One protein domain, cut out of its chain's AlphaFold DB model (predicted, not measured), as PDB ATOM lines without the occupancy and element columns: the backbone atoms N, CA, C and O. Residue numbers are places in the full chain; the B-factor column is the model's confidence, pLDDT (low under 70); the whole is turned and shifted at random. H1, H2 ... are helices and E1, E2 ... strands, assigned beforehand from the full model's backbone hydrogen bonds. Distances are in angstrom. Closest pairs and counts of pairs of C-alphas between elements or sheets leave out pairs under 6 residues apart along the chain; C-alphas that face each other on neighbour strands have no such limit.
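AT A GLANCE: This is residues 129 to 187 of the 249 residues of an uncharacterized protein of Trypanosoma rangeli SC58 (UniProt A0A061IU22). A small antiparallel hairpin, E1 and E2, lies between helices H1 and H2 at one end and short H3 at the other, joined by loops. The 59 printed residues run H1, H2, E1, E2, H3; the class is mixed, with under half in named elements. The whole is compact, radius of gyration of the C-alphas 10.8 A, spanning 28 by 21 by 17 A.

IN THESE COORDINATES: E1 is residues 170 to 172, 6.8 A; E2, 179 to 181, 6.7 A; H2, 152 to 160, 12.4 A. H1, 134 to 140, 9.9 A, begins at C-alpha 134 (136.439, 159.116, 111.306). H3, 184 to 187, 5.0 A, ends at C-alpha 187 (111.659, 157.098, 116.773).

HOW THE PARTS SIT: In the E1-E2 hairpin, N 171 and O 180 are within hydrogen-bond range, 2.8 A. The closest C-alphas of H2 and E1, Arg 158 and Leu 172, are 7.9 A apart. H1 and H2 are close but not clearly touching: C-alphas of Leu 140 and Cys 154, the closest, 5.7 A; steep tilt of 65 degrees, opposite ways. Every O i to N i+4 pair is within range in H1 and H2; H3 is too short for one.

THE WHOLE: The farthest C-alphas, Ser 152 and Ala 184, are 30.3 A apart. The printed part has no cut; link H1 to H2 is long. Residue 145 is under pLDDT 70.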
ATOM      1  N   LEU A 129     137.066 172.198 118.608       77.50
ATOM      2  CA  LEU A 129     138.014 171.244 119.202       77.50
ATOM      3  C   LEU A 129     137.395 169.863 119.466       77.50
ATOM      4  O   LEU A 129     138.118 168.904 119.715       77.50
ATOM      5  N   CYS A 130     136.068 169.759 119.398       84.31
ATOM      6  CA  CYS A 130     135.358 168.495 119.500       84.31
ATOM      7  C   CYS A 130     135.254 167.755 118.161       84.31
ATOM      8  O   CYS A 130     134.651 166.684 118.099       84.31
ATOM      9  N   HIS A 131     135.825 168.298 117.083       85.31
ATOM     10  CA  HIS A 131     135.930 167.567 115.833       85.31
ATOM     11  C   HIS A 131     136.843 166.351 115.997       85.31
ATOM     12  O   HIS A 131     138.008 166.457 116.379       85.31
ATOM     13  N   LEU A 132     136.321 165.188 115.621       81.62
ATOM     14  CA  LEU A 132     137.084 163.958 115.494       81.62
ATOM     15  C   LEU A 132     137.007 163.478 114.049       81.62
ATOM     16  O   LEU A 132     135.910 163.340 113.497       81.62
ATOM     17  N   SER A 133     138.157 163.145 113.461       79.69
ATOM     18  CA  SER A 133     138.175 162.429 112.185       79.69
ATOM     19  C   SER A 133     137.563 161.035 112.347       79.69
ATOM     20  O   SER A 133     137.558 160.470 113.446       79.69
ATOM     21  N   ASP A 134     137.083 160.437 111.256       83.56
ATOM     22  CA  ASP A 134     136.439 159.116 111.306       83.56
ATOM     23  C   ASP A 134     137.364 158.033 111.874       83.56
ATOM     24  O   ASP A 134     136.924 157.162 112.626       83.56
ATOM     25  N   ARG A 135     138.674 158.157 111.625       82.06
ATOM     26  CA  ARG A 135     139.701 157.313 112.248       82.06
ATOM     27  C   ARG A 135     139.677 157.418 113.776       82.06
ATOM     28  O   ARG A 135     139.693 156.393 114.451       82.06
ATOM     29  N   TYR A 136     139.645 158.628 114.333       82.31
ATOM     30  CA  TYR A 136     139.633 158.814 115.789       82.31
ATOM     31  C   TYR A 136     138.284 158.454 116.415       82.31
ATOM     32  O   TYR A 136     138.264 157.890 117.507       82.31
ATOM     33  N   LYS A 137     137.168 158.680 115.710       84.00
ATOM     34  CA  LYS A 137     135.847 158.182 116.131       84.00
ATOM     35  C   LYS A 137     135.842 156.656 116.257       84.00
ATOM     36  O   LYS A 137     135.349 156.133 117.255       84.00
ATOM     37  N   ALA A 138     136.430 155.951 115.288       84.75
ATOM     38  CA  ALA A 138     136.556 154.497 115.330       84.75
ATOM     39  C   ALA A 138     137.432 154.022 116.503       84.75
ATOM     40  O   ALA A 138     137.065 153.069 117.185       84.75
ATOM     41  N   LEU A 139     138.544 154.716 116.785       84.88
ATOM     42  CA  LEU A 139     139.431 154.403 117.917       84.88
ATOM     43  C   LEU A 139     138.775 154.644 119.283       84.88
ATOM     44  O   LEU A 139     138.970 153.849 120.199       84.88
ATOM     45  N   LEU A 140     137.977 155.708 119.421       86.56
ATOM     46  CA  LEU A 140     137.179 155.953 120.628       86.56
ATOM     47  C   LEU A 140     136.151 154.848 120.871       86.56
ATOM     48  O   LEU A 140     135.768 154.617 122.019       86.56
ATOM     49  N   GLY A 141     135.698 154.170 119.811       85.06
ATOM     50  CA  GLY A 141     134.809 153.014 119.906       85.06
ATOM     51  C   GLY A 141     133.494 153.326 120.620       85.06
ATOM     52  O   GLY A 141     132.942 152.461 121.302       85.06
ATOM     53  N   CYS A 142     133.020 154.572 120.522       86.88
ATOM     54  CA  CYS A 142     131.791 154.992 121.177       86.88
ATOM     55  C   CYS A 142     130.587 154.209 120.625       86.88
ATOM     56  O   CYS A 142     130.418 154.148 119.405       86.88
ATOM     57  N   PRO A 143     129.713 153.650 121.483       84.56
ATOM     58  CA  PRO A 143     128.511 152.977 121.021       84.56
ATOM     59  C   PRO A 143     127.582 153.940 120.289       84.56
ATOM     60  O   PRO A 143     127.289 155.028 120.785       84.56
ATOM     61  N   THR A 144     127.082 153.526 119.130       75.12
ATOM     62  CA  THR A 144     126.087 154.279 118.352       75.12
ATOM     63  C   THR A 144     124.651 154.000 118.785       75.12
ATOM     64  O   THR A 144     123.751 154.725 118.377       75.12
ATOM     65  N   GLN A 145     124.438 152.965 119.601       67.94
ATOM     66  CA  GLN A 145     123.138 152.542 120.112       67.94
ATOM     67  C   GLN A 145     123.134 152.567 121.639       67.94
ATOM     68  O   GLN A 145     124.170 152.342 122.276       67.94
ATOM     69  N   GLU A 146     121.958 152.818 122.205       70.25
ATOM     70  CA  GLU A 146     121.712 152.760 123.642       70.25
ATOM     71  C   GLU A 146     121.990 151.360 124.221       70.25
ATOM     72  O   GLU A 146     121.967 150.347 123.522       70.25
ATOM     73  N   GLY A 147     122.257 151.300 125.528       70.94
ATOM     74  CA  GLY A 147     122.367 150.041 126.276       70.94
ATOM     75  C   GLY A 147     123.742 149.367 126.249       70.94
ATOM     76  O   GLY A 147     123.967 148.416 126.996       70.94
ATOM     77  N   ARG A 148     124.702 149.864 125.461       79.12
ATOM     78  CA  ARG A 148     126.078 149.347 125.476       79.12
ATOM     79  C   ARG A 148     126.958 150.130 126.449       79.12
ATOM     80  O   ARG A 148     126.950 151.360 126.458       79.12
ATOM     81  N   ALA A 149     127.756 149.414 127.239       82.38
ATOM     82  CA  ALA A 149     128.684 150.022 128.187       82.38
ATOM     83  C   ALA A 149     129.678 150.966 127.488       82.38
ATOM     84  O   ALA A 149     130.250 150.635 126.445       82.38
ATOM     85  N   LEU A 150     129.885 152.141 128.083       86.62
ATOM     86  CA  LEU A 150     130.852 153.128 127.611       86.62
ATOM     87  C   LEU A 150     132.239 152.781 128.136       86.62
ATOM     88  O   LEU A 150     132.421 152.588 129.338       86.62
ATOM     89  N   ASN A 151     133.230 152.761 127.247       88.69
ATOM     90  CA  ASN A 151     134.619 152.772 127.685       88.69
ATOM     91  C   ASN A 151     134.985 154.155 128.269       88.69
ATOM     92  O   ASN A 151     134.298 155.158 128.034       88.69
ATOM     93  N   SER A 152     136.073 154.208 129.037       88.69
ATOM     94  CA  SER A 152     136.525 155.419 129.737       88.69
ATOM     95  C   SER A 152     136.792 156.593 128.792       88.69
ATOM     96  O   SER A 152     136.404 157.721 129.093       88.69
ATOM     97  N   HIS A 153     137.394 156.333 127.630       87.81
ATOM     98  CA  HIS A 153     137.715 157.360 126.638       87.81
ATOM     99  C   HIS A 153     136.456 157.963 126.013       87.81
ATOM    100  O   HIS A 153     136.337 159.183 125.911       87.81
ATOM    101  N   CYS A 154     135.477 157.127 125.667       89.25
ATOM    102  CA  CYS A 154     134.194 157.576 125.153       89.25
ATOM    103  C   CYS A 154     133.440 158.406 126.196       89.25
ATOM    104  O   CYS A 154     132.893 159.456 125.872       89.25
ATOM    105  N   ARG A 155     133.454 157.975 127.464       90.31
ATOM    106  CA  ARG A 155     132.846 158.734 128.564       90.31
ATOM    107  C   ARG A 155     133.470 160.124 128.697       90.31
ATOM    108  O   ARG A 155     132.742 161.109 128.777       90.31
ATOM    109  N   ALA A 156     134.801 160.202 128.692       88.69
ATOM    110  CA  ALA A 156     135.526 161.465 128.785       88.69
ATOM    111  C   ALA A 156     135.206 162.391 127.602       88.69
ATOM    112  O   ALA A 156     134.882 163.559 127.809       88.69
ATOM    113  N   TYR A 157     135.212 161.858 126.377       88.81
ATOM    114  CA  TYR A 157     134.845 162.624 125.188       88.81
ATOM    115  C   TYR A 157     133.403 163.141 125.266       88.81
ATOM    116  O   TYR A 157     133.167 164.320 125.018       88.81
ATOM    117  N   ARG A 158     132.443 162.302 125.678       91.12
ATOM    118  CA  ARG A 158     131.031 162.702 125.763       91.12
ATOM    119  C   ARG A 158     130.756 163.792 126.796       91.12
ATOM    120  O   ARG A 158     129.913 164.651 126.564       91.12
ATOM    121  N   LEU A 159     131.503 163.790 127.898       89.38
ATOM    122  CA  LEU A 159     131.455 164.857 128.901       89.38
ATOM    123  C   LEU A 159     132.074 166.163 128.392       89.38
ATOM    124  O   LEU A 159     131.532 167.234 128.647       89.38
ATOM    125  N   ALA A 160     133.195 166.080 127.673       86.19
ATOM    126  CA  ALA A 160     133.883 167.256 127.146       86.19
ATOM    127  C   ALA A 160     133.146 167.891 125.953       86.19
ATOM    128  O   ALA A 160     133.193 169.105 125.767       86.19
ATOM    129  N   CYS A 161     132.464 167.074 125.149       88.81
ATOM    130  CA  CYS A 161     131.927 167.448 123.844       88.81
ATOM    131  C   CYS A 161     130.461 167.019 123.646       88.81
ATOM    132  O   CYS A 161     130.144 166.353 122.653       88.81
ATOM    133  N   PRO A 162     129.526 167.379 124.547       88.31
ATOM    134  CA  PRO A 162     128.177 166.807 124.562       88.31
ATOM    135  C   PRO A 162     127.378 167.090 123.281       88.31
ATOM    136  O   PRO A 162     126.685 166.209 122.775       88.31
ATOM    137  N   ALA A 163     127.528 168.285 122.704       85.44
ATOM    138  CA  ALA A 163     126.801 168.700 121.503       85.44
ATOM    139  C   ALA A 163     127.225 167.956 120.219       85.44
ATOM    140  O   ALA A 163     126.435 167.846 119.288       85.44
ATOM    141  N   SER A 164     128.453 167.433 120.161       86.25
ATOM    142  CA  SER A 164     129.016 166.731 118.992       86.25
ATOM    143  C   SER A 164     129.254 165.239 119.249       86.25
ATOM    144  O   SER A 164     129.939 164.555 118.486       86.25
ATOM    145  N   SER A 165     128.722 164.730 120.359       87.75
ATOM    146  CA  SER A 165     128.939 163.360 120.827       87.75
ATOM    147  C   SER A 165     128.119 162.307 120.101       87.75
ATOM    148  O   SER A 165     128.500 161.133 120.080       87.75
ATOM    149  N   CYS A 166     126.982 162.718 119.545       87.00
ATOM    150  CA  CYS A 166     126.002 161.835 118.942       87.00
ATOM    151  C   CYS A 166     125.892 162.077 117.441       87.00
ATOM    152  O   CYS A 166     126.099 163.185 116.949       87.00
ATOM    153  N   GLY A 167     125.599 161.003 116.710       83.00
ATOM    154  CA  GLY A 167     125.328 161.081 115.280       83.00
ATOM    155  C   GLY A 167     124.009 161.796 114.996       83.00
ATOM    156  O   GLY A 167     123.194 162.023 115.890       83.00
ATOM    157  N   ALA A 168     123.784 162.114 113.721       83.50
ATOM    158  CA  ALA A 168     122.552 162.753 113.280       83.50
ATOM    159  C   ALA A 168     121.308 162.004 113.796       83.50
ATOM    160  O   ALA A 168     121.228 160.773 113.746       83.50
ATOM    161  N   GLY A 169     120.340 162.765 114.308       84.25
ATOM    162  CA  GLY A 169     119.085 162.228 114.826       84.25
ATOM    163  C   GLY A 169     119.126 161.672 116.251       84.25
ATOM    164  O   GLY A 169     118.112 161.161 116.718       84.25
ATOM    165  N   HIS A 170     120.261 161.777 116.946       88.25
ATOM    166  CA  HIS A 170     120.396 161.361 118.340       88.25
ATOM    167  C   HIS A 170     120.891 162.521 119.208       88.25
ATOM    168  O   HIS A 170     121.687 163.348 118.763       88.25
ATOM    169  N   THR A 171     120.450 162.553 120.460       89.19
ATOM    170  CA  THR A 171     120.869 163.520 121.480       89.19
ATOM    171  C   THR A 171     121.581 162.787 122.608       89.19
ATOM    172  O   THR A 171     121.259 161.642 122.907       89.19
ATOM    173  N   LEU A 172     122.573 163.420 123.231       90.81
ATOM    174  CA  LEU A 172     123.258 162.835 124.377       90.81
ATOM    175  C   LEU A 172     122.381 162.955 125.629       90.81
ATOM    176  O   LEU A 172     122.053 164.066 126.044       90.81
ATOM    177  N   ASP A 173     122.050 161.830 126.254       89.31
ATOM    178  CA  ASP A 173     121.453 161.819 127.586       89.31
ATOM    179  C   ASP A 173     122.509 162.249 128.624       89.31
ATOM    180  O   ASP A 173     123.575 161.633 128.711       89.31
ATOM    181  N   PRO A 174     122.261 163.302 129.419       86.88
ATOM    182  CA  PRO A 174     123.281 163.891 130.285       86.88
ATOM    183  C   PRO A 174     123.641 163.020 131.499       86.88
ATOM    184  O   PRO A 174     124.663 163.268 132.135       86.88
ATOM    185  N   VAL A 175     122.824 162.015 131.834       87.19
ATOM    186  CA  VAL A 175     123.017 161.164 133.019       87.19
ATOM    187  C   VAL A 175     123.771 159.892 132.646       87.19
ATOM    188  O   VAL A 175     124.813 159.568 133.210       87.19
ATOM    189  N   THR A 176     123.244 159.169 131.667       88.50
ATOM    190  CA  THR A 176     123.769 157.893 131.178       88.50
ATOM    191  C   THR A 176     124.890 158.076 130.162       88.50
ATOM    192  O   THR A 176     125.640 157.132 129.904       88.50
ATOM    193  N   LEU A 177     125.017 159.280 129.587       90.44
ATOM    194  CA  LEU A 177     125.931 159.610 128.494       90.44
ATOM    195  C   LEU A 177     125.708 158.730 127.260       90.44
ATOM    196  O   LEU A 177     126.631 158.519 126.473       90.44
ATOM    197  N   GLN A 178     124.500 158.193 127.084       90.31
ATOM    198  CA  GLN A 178     124.105 157.435 125.901       90.31
ATOM    199  C   GLN A 178     123.530 158.362 124.836       90.31
ATOM    200  O   GLN A 178     122.931 159.388 125.145       90.31
ATOM    201  N   CYS A 179     123.720 158.005 123.568       89.00
ATOM    202  CA  CYS A 179     123.079 158.721 122.473       89.00
ATOM    203  C   CYS A 179     121.680 158.162 122.282       89.00
ATOM    204  O   CYS A 179     121.534 157.060 121.756       89.00
ATOM    205  N   VAL A 180     120.688 158.927 122.722       88.94
ATOM    206  CA  VAL A 180     119.283 158.553 122.640       88.94
ATOM    207  C   VAL A 180     118.649 159.093 121.374       88.94
ATOM    208  O   VAL A 180     119.000 160.178 120.904       88.94
ATOM    209  N   CYS A 181     117.738 158.331 120.785       87.56
ATOM    210  CA  CYS A 181     117.060 158.774 119.574       87.56
ATOM    211  C   CYS A 181     116.233 160.043 119.844       87.56
ATOM    212  O   CYS A 181     115.424 160.086 120.767       87.56
ATOM    213  N   SER A 182     116.412 161.071 119.012       86.25
ATOM    214  CA  SER A 182     115.728 162.362 119.149       86.25
ATOM    215  C   SER A 182     115.110 162.876 117.844       86.25
ATOM    216  O   SER A 182     114.614 163.999 117.801       86.25
ATOM    217  N   SER A 183     115.133 162.089 116.763       83.38
ATOM    218  CA  SER A 183     114.505 162.435 115.482       83.38
ATOM    219  C   SER A 183     113.496 161.391 115.015       83.38
ATOM    220  O   SER A 183     113.608 160.196 115.291       83.38
ATOM    221  N   ALA A 184     112.521 161.837 114.215       78.62
ATOM    222  CA  ALA A 184     111.490 160.971 113.635       78.62
ATOM    223  C   ALA A 184     112.069 159.780 112.846       78.62
ATOM    224  O   ALA A 184     111.476 158.705 112.819       78.62
ATOM    225  N   SER A 185     113.262 159.943 112.261       72.50
ATOM    226  CA  SER A 185     113.966 158.901 111.503       72.50
ATOM    227  C   SER A 185     114.370 157.676 112.331       72.50
ATOM    228  O   SER A 185     114.558 156.608 111.752       72.50
ATOM    229  N   CYS A 186     114.507 157.801 113.655       73.44
ATOM    230  CA  CYS A 186     114.816 156.678 114.545       73.44
ATOM    231  C   CYS A 186     113.697 156.376 115.560       73.44
ATOM    232  O   CYS A 186     113.627 155.245 116.036       73.44
ATOM    233  N   MET A 187     112.773 157.314 115.833       73.25
ATOM    234  CA  MET A 187     111.659 157.098 116.773       73.25
ATOM    235  C   MET A 187     110.610 156.099 116.245       73.25
ATOM    236  O   MET A 187     109.897 155.482 117.030       73.25
TER     237      MET A 187